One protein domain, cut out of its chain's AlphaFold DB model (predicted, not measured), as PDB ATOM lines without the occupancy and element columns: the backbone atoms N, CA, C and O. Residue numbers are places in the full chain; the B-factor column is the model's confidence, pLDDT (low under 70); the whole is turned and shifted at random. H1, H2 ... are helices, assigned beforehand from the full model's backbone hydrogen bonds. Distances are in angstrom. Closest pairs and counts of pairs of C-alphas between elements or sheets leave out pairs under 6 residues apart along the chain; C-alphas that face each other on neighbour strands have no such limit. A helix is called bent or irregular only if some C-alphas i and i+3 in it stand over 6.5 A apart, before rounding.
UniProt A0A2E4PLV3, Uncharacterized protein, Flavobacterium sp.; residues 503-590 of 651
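What this domain is: This is residues 503 to 590 of the 651 residues of an uncharacterized protein of Flavobacterium sp. (UniProt A0A2E4PLV3). One long helix, H1, runs along one side of the domain and kinks sharply near residue 527, and from there the chain folds back over it through the short helix H2 and the link of residues 543 to 549. Beyond that link H3, H4 and H5 make three sides of an open frame at the far end from the kink, with few contacts between the helices. The printed part has 88 residues with five named helices, in the order H1, H2, H3, H4, H5, and no named strand; the class is all helix. The whole is elongated, spanning 45 by 28 by 16 A, and only just loose, close to compact, with a radius of gyration of the C-alphas of 14.7 A.

How they stand to each other: H1, residues 503 to 534, is the longest helix; it has a kink of 117 degrees near residue 527 and is irregular, with C-alphas 526 and 529 standing 9.2 A apart. H1 touches H3, residues 550 to 561, with its residues 506 to 510 alone. The closest C-alphas are those of Ile 509 and Thr 550, 6.8 A apart, and the two helices run opposite ways at a shallow tilt of 31 degrees. With its residues 556 to 560 alone, H3 touches H4, residues 566 to 572; the closest C-alphas are those of Arg 559 and Ile 569, 6.7 A apart. The lines of H3 and H4 are only just about perpendicular, at 72 degrees. H5, residues 577 to 588, is close to but not clearly touching H3, where the C-alphas of Leu 553 and Leu 587 come closest at 7.8 A. H5 is also close to but not clearly touching H4, with the C-alphas of Val 570 and Ile 580 closest at 7.0 A. H2, residues 537 to 542, is near H1 and near H5. H1 is apart from both H4 and H5. Every O i to N i+4 pair is within hydrogen-bond range in H2, H3, H4 and H5, and 25 of 28 are in H1.

Where its parts are: H1 begins at C-alpha 503, at (28.361, 26.991, 41.163), and ends at C-alpha 534, at (5.747, 44.089, 20.187), 35.3 A away. H2 is 8.8 A long, H3 16.0 A, H4 10.0 A and H5 16.6 A. H5 ends at C-alpha 588, at (18.342, 40.155, 42.512).

The domain as a whole: The two C-alphas farthest apart are those of Gly 528 and Gly 563, at 45.3 A. The printed part has no cut and no long link; the link from H2 to H3 is short, and the others are tight. The mean pLDDT of the printed part is 88.7, and residue 503 is the one printed residue under 70.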
ATOM      1  N   ASN A 503      28.768  28.117  41.998       61.56
ATOM      2  CA  ASN A 503      28.361  26.991  41.163       61.56
ATOM      3  C   ASN A 503      26.847  26.773  41.267       61.56
ATOM      4  O   ASN A 503      26.171  26.721  40.243       61.56
ATOM      5  N   THR A 504      26.298  26.838  42.484       76.94
ATOM      6  CA  THR A 504      24.844  26.791  42.705       76.94
ATOM      7  C   THR A 504      24.123  27.971  42.044       76.94
ATOM      8  O   THR A 504      23.057  27.809  41.457       76.94
ATOM      9  N   THR A 505      24.733  29.162  42.024       79.31
ATOM     10  CA  THR A 505      24.154  30.338  41.354       79.31
ATOM     11  C   THR A 505      24.144  30.186  39.828       79.31
ATOM     12  O   THR A 505      23.165  30.561  39.183       79.31
ATOM     13  N   ILE A 506      25.204  29.633  39.227       84.69
ATOM     14  CA  ILE A 506      25.272  29.386  37.777       84.69
ATOM     15  C   ILE A 506      24.215  28.361  37.358       84.69
ATOM     16  O   ILE A 506      23.476  28.612  36.408       84.69
ATOM     17  N   GLU A 507      24.067  27.268  38.107       86.19
ATOM     18  CA  GLU A 507      23.019  26.269  37.873       86.19
ATOM     19  C   GLU A 507      21.613  26.883  37.958       86.19
ATOM     20  O   GLU A 507      20.753  26.619  37.111       86.19
ATOM     21  N   LEU A 508      21.377  27.774  38.931       87.56
ATOM     22  CA  LEU A 508      20.121  28.519  39.040       87.56
ATOM     23  C   LEU A 508      19.887  29.445  37.835       87.56
ATOM     24  O   LEU A 508      18.752  29.547  37.359       87.56
ATOM     25  N   ILE A 509      20.932  30.095  37.310       88.12
ATOM     26  CA  ILE A 509      20.850  30.927  36.099       88.12
ATOM     27  C   ILE A 509      20.485  30.070  34.885       88.12
ATOM     28  O   ILE A 509      19.612  30.449  34.097       88.12
ATOM     29  N   GLU A 510      21.118  28.912  34.728       91.00
ATOM     30  CA  GLU A 510      20.831  27.988  33.631       91.00
ATOM     31  C   GLU A 510      19.409  27.437  33.710       91.00
ATOM     32  O   GLU A 510      18.685  27.450  32.710       91.00
ATOM     33  N   LYS A 511      18.965  27.037  34.906       92.19
ATOM     34  CA  LYS A 511      17.583  26.623  35.157       92.19
ATOM     35  C   LYS A 511      16.596  27.735  34.799       92.19
ATOM     36  O   LYS A 511      15.666  27.500  34.026       92.19
ATOM     37  N   TYR A 512      16.833  28.958  35.276       92.81
ATOM     38  CA  TYR A 512      16.016  30.121  34.927       92.81
ATOM     39  C   TYR A 512      15.964  30.340  33.406       92.81
ATOM     40  O   TYR A 512      14.898  30.612  32.852       92.81
ATOM     41  N   ASN A 513      17.094  30.197  32.711       94.12
ATOM     42  CA  ASN A 513      17.176  30.378  31.264       94.12
ATOM     43  C   ASN A 513      16.384  29.321  30.488       94.12
ATOM     44  O   ASN A 513      15.721  29.686  29.513       94.12
ATOM     45  N   LYS A 514      16.401  28.058  30.930       94.44
ATOM     46  CA  LYS A 514      15.560  26.986  30.369       94.44
ATOM     47  C   LYS A 514      14.072  27.300  30.566       94.44
ATOM     48  O   LYS A 514      13.288  27.252  29.619       94.44
ATOM     49  N   GLU A 515      13.677  27.730  31.764       93.62
ATOM     50  CA  GLU A 515      12.292  28.135  32.040       93.62
ATOM     51  C   GLU A 515      11.862  29.374  31.240       93.62
ATOM     52  O   GLU A 515      10.712  29.480  30.816       93.62
ATOM     53  N   ALA A 516      12.755  30.346  31.039       92.88
ATOM     54  CA  ALA A 516      12.479  31.543  30.246       92.88
ATOM     55  C   ALA A 516      12.272  31.201  28.761       92.88
ATOM     56  O   ALA A 516      11.386  31.775  28.118       92.88
ATOM     57  N   GLN A 517      13.024  30.232  28.225       94.31
ATOM     58  CA  GLN A 517      12.796  29.690  26.881       94.31
ATOM     59  C   GLN A 517      11.423  29.029  26.778       94.31
ATOM     60  O   GLN A 517      10.662  29.349  25.863       94.31
ATOM     61  N   GLN A 518      11.063  28.181  27.747       94.44
ATOM     62  CA  GLN A 518       9.757  27.526  27.754       94.44
ATOM     63  C   GLN A 518       8.611  28.541  27.862       94.44
ATOM     64  O   GLN A 518       7.655  28.484  27.091       94.44
ATOM     65  N   ARG A 519       8.724  29.530  28.759       94.75
ATOM     66  CA  ARG A 519       7.742  30.620  28.883       94.75
ATOM     67  C   ARG A 519       7.624  31.436  27.601       94.75
ATOM     68  O   ARG A 519       6.522  31.819  27.223       94.75
ATOM     69  N   THR A 520       8.736  31.670  26.908       94.56
ATOM     70  CA  THR A 520       8.738  32.350  25.606       94.56
ATOM     71  C   THR A 520       8.011  31.534  24.548       94.56
ATOM     72  O   THR A 520       7.186  32.094  23.829       94.56
ATOM     73  N   LYS A 521       8.259  30.220  24.477       94.81
ATOM     74  CA  LYS A 521       7.549  29.307  23.572       94.81
ATOM     75  C   LYS A 521       6.045  29.314  23.856       94.81
ATOM     76  O   LYS A 521       5.260  29.559  22.949       94.81
ATOM     77  N   ASN A 522       5.651  29.170  25.120       94.69
ATOM     78  CA  ASN A 522       4.246  29.205  25.532       94.69
ATOM     79  C   ASN A 522       3.580  30.549  25.189       94.69
ATOM     80  O   ASN A 522       2.461  30.572  24.688       94.69
ATOM     81  N   TYR A 523       4.274  31.671  25.404       94.75
ATOM     82  CA  TYR A 523       3.759  32.998  25.066       94.75
ATOM     83  C   TYR A 523       3.558  33.171  23.556       94.75
ATOM     84  O   TYR A 523       2.539  33.704  23.124       94.75
ATOM     85  N   LYS A 524       4.523  32.720  22.747       94.75
ATOM     86  CA  LYS A 524       4.431  32.753  21.281       94.75
ATOM     87  C   LYS A 524       3.292  31.874  20.769       94.75
ATOM     88  O   LYS A 524       2.578  32.304  19.874       94.75
ATOM     89  N   ASN A 525       3.085  30.706  21.373       94.69
ATOM     90  CA  ASN A 525       1.978  29.817  21.026       94.69
ATOM     91  C   ASN A 525       0.615  30.434  21.377       94.69
ATOM     92  O   ASN A 525      -0.314  30.335  20.588       94.69
ATOM     93  N   ALA A 526       0.497  31.095  22.534       94.31
ATOM     94  CA  ALA A 526      -0.770  31.659  23.001       94.31
ATOM     95  C   ALA A 526      -1.155  32.986  22.319       94.31
ATOM     96  O   ALA A 526      -2.335  33.258  22.129       94.31
ATOM     97  N   PHE A 527      -0.176  33.833  21.979       94.12
ATOM     98  CA  PHE A 527      -0.428  35.207  21.515       94.12
ATOM     99  C   PHE A 527       0.166  35.524  20.134       94.12
ATOM    100  O   PHE A 527      -0.008  36.633  19.630       94.12
ATOM    101  N   GLY A 528       0.890  34.586  19.525       93.12
ATOM    102  CA  GLY A 528       1.567  34.762  18.243       93.12
ATOM    103  C   GLY A 528       2.937  35.451  18.332       93.12
ATOM    104  O   GLY A 528       3.266  36.195  19.265       93.12
ATOM    105  N   GLU A 529       3.760  35.232  17.304       93.44
ATOM    106  CA  GLU A 529       5.122  35.780  17.204       93.44
ATOM    107  C   GLU A 529       5.128  37.319  17.126       93.44
ATOM    108  O   GLU A 529       5.997  37.988  17.693       93.44
ATOM    109  N   THR A 530       4.128  37.906  16.463       92.25
ATOM    110  CA  THR A 530       3.972  39.361  16.319       92.25
ATOM    111  C   THR A 530       3.719  40.042  17.666       92.25
ATOM    112  O   THR A 530       4.321  41.081  17.946       92.25
ATOM    113  N   ALA A 531       2.909  39.443  18.545       89.88
ATOM    114  CA  ALA A 531       2.670  39.961  19.891       89.88
ATOM    115  C   ALA A 531       3.932  39.901  20.764       89.88
ATOM    116  O   ALA A 531       4.214  40.841  21.511       89.88
ATOM    117  N   TYR A 532       4.738  38.841  20.644       92.88
ATOM    118  CA  TYR A 532       6.028  38.750  21.337       92.88
ATOM    119  C   TYR A 532       7.031  39.812  20.853       92.88
ATOM    120  O   TYR A 532       7.748  40.408  21.665       92.88
ATOM    121  N   LYS A 533       7.076  40.089  19.541       92.69
ATOM    122  CA  LYS A 533       7.936  41.136  18.959       92.69
ATOM    123  C   LYS A 533       7.546  42.545  19.422       92.69
ATOM    124  O   LYS A 533       8.441  43.352  19.651       92.69
ATOM    125  N   LYS A 534       6.253  42.809  19.648       94.31
ATOM    126  CA  LYS A 534       5.747  44.089  20.187       94.31
ATOM    127  C   LYS A 534       6.135  44.347  21.651       94.31
ATOM    128  O   LYS A 534       6.093  45.493  22.094       94.31
ATOM    129  N   LEU A 535       6.520  43.320  22.418       92.75
ATOM    130  CA  LEU A 535       6.977  43.516  23.796       92.75
ATOM    131  C   LEU A 535       8.350  44.196  23.836       92.75
ATOM    132  O   LEU A 535       9.335  43.705  23.277       92.75
ATOM    133  N   THR A 536       8.447  45.265  24.618       92.31
ATOM    134  CA  THR A 536       9.725  45.899  24.960       92.31
ATOM    135  C   THR A 536      10.610  44.958  25.788       92.31
ATOM    136  O   THR A 536      10.123  44.069  26.494       92.31
ATOM    137  N   ALA A 537      11.928  45.183  25.786       86.44
ATOM    138  CA  ALA A 537      12.871  44.394  26.588       86.44
ATOM    139  C   ALA A 537      12.523  44.386  28.093       86.44
ATOM    140  O   ALA A 537      12.667  43.366  28.767       86.44
ATOM    141  N   ASN A 538      12.005  45.502  28.616       85.50
ATOM    142  CA  ASN A 538      11.586  45.615  30.013       85.50
ATOM    143  C   ASN A 538      10.326  44.777  30.301       85.50
ATOM    144  O   ASN A 538      10.265  44.065  31.302       85.50
ATOM    145  N   GLN A 539       9.341  44.786  29.396       90.25
ATOM    146  CA  GLN A 539       8.155  43.930  29.515       90.25
ATOM    147  C   GLN A 539       8.522  42.443  29.446       90.25
ATOM    148  O   GLN A 539       8.028  41.662  30.259       90.25
ATOM    149  N   LYS A 540       9.432  42.056  28.540       92.44
ATOM    150  CA  LYS A 540       9.951  40.678  28.456       92.44
ATOM    151  C   LYS A 540      10.619  40.248  29.765       92.44
ATOM    152  O   LYS A 540      10.356  39.149  30.242       92.44
ATOM    153  N   ARG A 541      11.407  41.123  30.399       86.94
ATOM    154  CA  ARG A 541      12.036  40.850  31.706       86.94
ATOM    155  C   ARG A 541      11.050  40.726  32.855       86.94
ATOM    156  O   ARG A 541      11.191  39.805  33.654       86.94
ATOM    157  N   LYS A 542      10.068  41.629  32.941       87.31
ATOM    158  CA  LYS A 542       9.023  41.589  33.980       87.31
ATOM    159  C   LYS A 542       8.176  40.321  33.889       87.31
ATOM    160  O   LYS A 542       7.803  39.767  34.912       87.31
ATOM    161  N   LYS A 543       7.926  39.836  32.668       90.38
ATOM    162  CA  LYS A 543       7.230  38.568  32.410       90.38
ATOM    163  C   LYS A 543       8.147  37.331  32.466       90.38
ATOM    164  O   LYS A 543       7.686  36.238  32.160       90.38
ATOM    165  N   ASN A 544       9.427  37.480  32.831       90.88
ATOM    166  CA  ASN A 544      10.429  36.401  32.852       90.88
ATOM    167  C   ASN A 544      10.563  35.630  31.520       90.88
ATOM    168  O   ASN A 544      10.821  34.431  31.506       90.88
ATOM    169  N   LEU A 545      10.387  36.329  30.395       91.56
ATOM    170  CA  LEU A 545      10.531  35.788  29.037       91.56
ATOM    171  C   LEU A 545      11.956  35.965  28.493       91.56
ATOM    172  O   LEU A 545      12.367  35.294  27.558       91.56
ATOM    173  N   SER A 546      12.732  36.891  29.049       91.62
ATOM    174  CA  SER A 546      14.114  37.100  28.617       91.62
ATOM    175  C   SER A 546      15.069  36.164  29.347       91.62
ATOM    176  O   SER A 546      15.066  36.122  30.585       91.62
ATOM    177  N   GLN A 547      15.939  35.518  28.579       92.06
ATOM    178  CA  GLN A 547      17.124  34.851  29.101       92.06
ATOM    179  C   GLN A 547      18.141  35.873  29.623       92.06
ATOM    180  O   GLN A 547      18.178  37.028  29.188       92.06
ATOM    181  N   ILE A 548      18.959  35.425  30.563       90.62
ATOM    182  CA  ILE A 548      20.041  36.168  31.190       90.62
ATOM    183  C   ILE A 548      21.363  35.679  30.605       90.62
ATOM    184  O   ILE A 548      21.567  34.485  30.396       90.62
ATOM    185  N   GLN A 549      22.274  36.610  30.337       88.31
ATOM    186  CA  GLN A 549      23.581  36.296  29.771       88.31
ATOM    187  C   GLN A 549      24.496  35.672  30.837       88.31
ATOM    188  O   GLN A 549      25.103  36.390  31.635       88.31
ATOM    189  N   THR A 550      24.613  34.341  30.831       87.06
ATOM    190  CA  THR A 550      25.371  33.578  31.837       87.06
ATOM    191  C   THR A 550      26.837  34.002  31.919       87.06
ATOM    192  O   THR A 550      27.337  34.208  33.017       87.06
ATOM    193  N   SER A 551      27.517  34.226  30.788       87.00
ATOM    194  CA  SER A 551      28.937  34.627  30.773       87.00
ATOM    195  C   SER A 551      29.193  35.955  31.487       87.00
ATOM    196  O   SER A 551      30.148  36.088  32.246       87.00
ATOM    197  N   ARG A 552      28.297  36.931  31.299       87.94
ATOM    198  CA  ARG A 552      28.384  38.233  31.964       87.94
ATOM    199  C   ARG A 552      28.167  38.108  33.470       87.94
ATOM    200  O   ARG A 552      28.880  38.755  34.230       87.94
ATOM    201  N   LEU A 553      27.188  37.309  33.897       87.62
ATOM    202  CA  LEU A 553      26.974  37.064  35.322       87.62
ATOM    203  C   LEU A 553      28.127  36.279  35.936       87.62
ATOM    204  O   LEU A 553      28.559  36.653  37.015       87.62
ATOM    205  N   LYS A 554      28.681  35.284  35.239       88.69
ATOM    206  CA  LYS A 554      29.847  34.527  35.701       88.69
ATOM    207  C   LYS A 554      31.020  35.448  36.038       88.69
ATOM    208  O   LYS A 554      31.489  35.406  37.163       88.69
ATOM    209  N   ILE A 555      31.384  36.374  35.143       89.69
ATOM    210  CA  ILE A 555      32.437  37.372  35.418       89.69
ATOM    211  C   ILE A 555      32.132  38.163  36.697       89.69
ATOM    212  O   ILE A 555      33.003  38.363  37.535       89.69
ATOM    213  N   VAL A 556      30.888  38.620  36.864       89.44
ATOM    214  CA  VAL A 556      30.479  39.381  38.053       89.44
ATOM    215  C   VAL A 556      30.564  38.524  39.321       89.44
ATOM    216  O   VAL A 556      31.048  39.003  40.344       89.44
ATOM    217  N   LEU A 557      30.131  37.267  39.255       87.06
ATOM    218  CA  LEU A 557      30.192  36.312  40.359       87.06
ATOM    219  C   LEU A 557      31.637  35.955  40.731       87.06
ATOM    220  O   LEU A 557      31.965  35.914  41.913       87.06
ATOM    221  N   ASP A 558      32.519  35.783  39.748       86.94
ATOM    222  CA  ASP A 558      33.948  35.546  39.958       86.94
ATOM    223  C   ASP A 558      34.592  36.733  40.692       86.94
ATOM    224  O   ASP A 558      35.302  36.549  41.679       86.94
ATOM    225  N   ARG A 559      34.242  37.974  40.330       86.62
ATOM    226  CA  ARG A 559      34.703  39.158  41.076       86.62
ATOM    227  C   ARG A 559      34.121  39.257  42.489       86.62
ATOM    228  O   ARG A 559      34.809  39.715  43.402       86.62
ATOM    229  N   PHE A 560      32.880  38.820  42.708       83.38
ATOM    230  CA  PHE A 560      32.349  38.679  44.068       83.38
ATOM    231  C   PHE A 560      33.123  37.621  44.868       83.38
ATOM    232  O   PHE A 560      33.353  37.822  46.062       83.38
ATOM    233  N   ASN A 561      33.580  36.538  44.227       80.25
ATOM    234  CA  ASN A 561      34.429  35.522  44.857       80.25
ATOM    235  C   ASN A 561      35.815  36.025  45.230       80.25
ATOM    236  O   ASN A 561      36.347  35.610  46.256       80.25
ATOM    237  N   GLU A 562      36.363  36.948  44.446       82.06
ATOM    238  CA  GLU A 562      37.568  37.709  44.791       82.06
ATOM    239  C   GLU A 562      37.320  38.698  45.951       82.06
ATOM    240  O   GLU A 562      38.227  39.395  46.398       82.06
ATOM    241  N   GLY A 563      36.085  38.785  46.456       75.94
ATOM    242  CA  GLY A 563      35.712  39.622  47.587       75.94
ATOM    243  C   GLY A 563      35.461  41.086  47.224       75.94
ATOM    244  O   GLY A 563      35.431  41.916  48.139       75.94
ATOM    245  N   LYS A 564      35.281  41.415  45.937       81.69
ATOM    246  CA  LYS A 564      34.991  42.780  45.471       81.69
ATOM    247  C   LYS A 564      33.534  43.169  45.735       81.69
ATOM    248  O   LYS A 564      32.636  42.330  45.716       81.69
ATOM    249  N   SER A 565      33.289  44.459  45.972       80.69
ATOM    250  CA  SER A 565      31.929  44.996  46.111       80.69
ATOM    251  C   SER A 565      31.266  45.212  44.752       80.69
ATOM    252  O   SER A 565      31.942  45.428  43.746       80.69
ATOM    253  N   PHE A 566      29.930  45.236  44.723       85.19
ATOM    254  CA  PHE A 566      29.173  45.471  43.490       85.19
ATOM    255  C   PHE A 566      29.605  46.752  42.758       85.19
ATOM    256  O   PHE A 566      29.739  46.746  41.539       85.19
ATOM    257  N   ASP A 567      29.849  47.851  43.479       82.31
ATOM    258  CA  ASP A 567      30.261  49.107  42.843       82.31
ATOM    259  C   ASP A 567      31.690  49.049  42.298       82.31
ATOM    260  O   ASP A 567      31.938  49.605  41.231       82.31
ATOM    261  N   SER A 568      32.602  48.332  42.970       83.88
ATOM    262  CA  SER A 568      33.950  48.076  42.443       83.88
ATOM    263  C   SER A 568      33.875  47.300  41.130       83.88
ATOM    264  O   SER A 568      34.510  47.676  40.152       83.88
ATOM    265  N   ILE A 569      33.028  46.267  41.078       87.94
ATOM    266  CA  ILE A 569      32.807  45.458  39.872       87.94
ATOM    267  C   ILE A 569      32.224  46.317  38.747       87.94
ATOM    268  O   ILE A 569      32.675  46.260  37.608       87.94
ATOM    269  N   VAL A 570      31.223  47.142  39.058       89.06
ATOM    270  CA  VAL A 570      30.607  48.061  38.094       89.06
ATOM    271  C   VAL A 570      31.623  49.052  37.524       89.06
ATOM    272  O   VAL A 570      31.568  49.342  36.327       89.06
ATOM    273  N   HIS A 571      32.516  49.566  38.372       86.44
ATOM    274  CA  HIS A 571      33.578  50.484  37.977       86.44
ATOM    275  C   HIS A 571      34.607  49.793  37.075       86.44
ATOM    276  O   HIS A 571      34.893  50.299  35.993       86.44
ATOM    277  N   GLU A 572      35.095  48.611  37.463       88.94
ATOM    278  CA  GLU A 572      36.039  47.808  36.668       88.94
ATOM    279  C   GLU A 572      35.478  47.412  35.301       88.94
ATOM    280  O   GLU A 572      36.182  47.456  34.298       88.94
ATOM    281  N   LEU A 573      34.192  47.062  35.243       89.75
ATOM    282  CA  LEU A 573      33.515  46.687  34.002       89.75
ATOM    283  C   LEU A 573      33.062  47.896  33.163       89.75
ATOM    284  O   LEU A 573      32.417  47.701  32.131       89.75
ATOM    285  N   ALA A 574      33.328  49.130  33.613       89.62
ATOM    286  CA  ALA A 574      32.951  50.378  32.944       89.62
ATOM    287  C   ALA A 574      31.479  50.405  32.465       89.62
ATOM    288  O   ALA A 574      31.149  50.863  31.364       89.62
ATOM    289  N   LEU A 575      30.554  49.883  33.282       88.56
ATOM    290  CA  LEU A 575      29.166  49.682  32.860       88.56
ATOM    291  C   LEU A 575      28.387  51.003  32.766       88.56
ATOM    292  O   LEU A 575      28.333  51.800  33.702       88.56
ATOM    293  N   LYS A 576      27.650  51.190  31.663       90.75
ATOM    294  CA  LYS A 576      26.676  52.288  31.526       90.75
ATOM    295  C   LYS A 576      25.543  52.149  32.552       90.75
ATOM    296  O   LYS A 576      25.121  51.044  32.888       90.75
ATOM    297  N   LYS A 577      24.938  53.269  32.970       85.50
ATOM    298  CA  LYS A 577      23.858  53.310  33.983       85.50
ATOM    299  C   LYS A 577      22.698  52.338  33.712       85.50
ATOM    300  O   LYS A 577      22.234  51.669  34.630       85.50
ATOM    301  N   SER A 578      22.247  52.217  32.463       86.44
ATOM    302  CA  SER A 578      21.201  51.259  32.060       86.44
ATOM    303  C   SER A 578      21.640  49.793  32.201       86.44
ATOM    304  O   SER A 578      20.843  48.936  32.596       86.44
ATOM    305  N   ALA A 579      22.915  49.503  31.930       88.00
ATOM    306  CA  ALA A 579      23.512  48.184  32.090       88.00
ATOM    307  C   ALA A 579      23.698  47.809  33.569       88.00
ATOM    308  O   ALA A 579      23.546  46.633  33.895       88.00
ATOM    309  N   ILE A 580      23.956  48.787  34.448       89.62
ATOM    310  CA  ILE A 580      24.000  48.606  35.910       89.62
ATOM    311  C   ILE A 580      22.614  48.237  36.448       89.62
ATOM    312  O   ILE A 580      22.488  47.255  37.171       89.62
ATOM    313  N   TYR A 581      21.564  48.979  36.070       88.44
ATOM    314  CA  TYR A 581      20.189  48.659  36.483       88.44
ATOM    315  C   TYR A 581      19.756  47.267  36.024       88.44
ATOM    316  O   TYR A 581      19.132  46.535  36.785       88.44
ATOM    317  N   THR A 582      20.114  46.906  34.791       88.06
ATOM    318  CA  THR A 582      19.896  45.562  34.246       88.06
ATOM    319  C   THR A 582      20.588  44.507  35.096       88.06
ATOM    320  O   THR A 582      19.930  43.595  35.576       88.06
ATOM    321  N   LEU A 583      21.894  44.669  35.317       89.94
ATOM    322  CA  LEU A 583      22.697  43.713  36.070       89.94
ATOM    323  C   LEU A 583      22.168  43.534  37.492       89.94
ATOM    324  O   LEU A 583      22.037  42.411  37.956       89.94
ATOM    325  N   LYS A 584      21.819  44.637  38.161       89.44
ATOM    326  CA  LYS A 584      21.233  44.606  39.498       89.44
ATOM    327  C   LYS A 584      19.938  43.790  39.521       89.44
ATOM    328  O   LYS A 584      19.792  42.928  40.374       89.44
ATOM    329  N   TYR A 585      19.029  44.041  38.580       87.94
ATOM    330  CA  TYR A 585      17.767  43.305  38.492       87.94
ATOM    331  C   TYR A 585      17.985  41.812  38.217       87.94
ATOM    332  O   TYR A 585      17.297  40.981  38.798       87.94
ATOM    333  N   ASP A 586      18.942  41.470  37.349       89.31
ATOM    334  CA  ASP A 586      19.261  40.077  37.028       89.31
ATOM    335  C   ASP A 586      19.872  39.348  38.239       89.31
ATOM    336  O   ASP A 586      19.461  38.232  38.538       89.31
ATOM    337  N   LEU A 587      20.782  39.992  38.979       88.31
ATOM    338  CA  LEU A 587      21.372  39.465  40.218       88.31
ATOM    339  C   LEU A 587      20.334  39.279  41.338       88.31
ATOM    340  O   LEU A 587      20.349  38.259  42.029       88.31
ATOM    341  N   GLU A 588      19.393  40.218  41.486       88.50
ATOM    342  CA  GLU A 588      18.342  40.155  42.512       88.50
ATOM    343  C   GLU A 588      17.450  38.911  42.361       88.50
ATOM    344  O   GLU A 588      16.972  38.383  43.368       88.50
ATOM    345  N   LYS A 589      17.283  38.376  41.139       85.62
ATOM    346  CA  LYS A 589      16.547  37.117  40.902       85.62
ATOM    347  C   LYS A 589      17.184  35.910  41.583       85.62
ATOM    348  O   LYS A 589      16.479  34.963  41.915       85.62
ATOM    349  N   PHE A 590      18.491  35.966  41.811       85.56
ATOM    350  CA  PHE A 590      19.273  34.916  42.458       85.56
ATOM    351  C   PHE A 590      19.658  35.302  43.890       85.56
ATOM    352  O   PHE A 590      20.624  34.788  44.436       85.56
TER     353      PHE A 590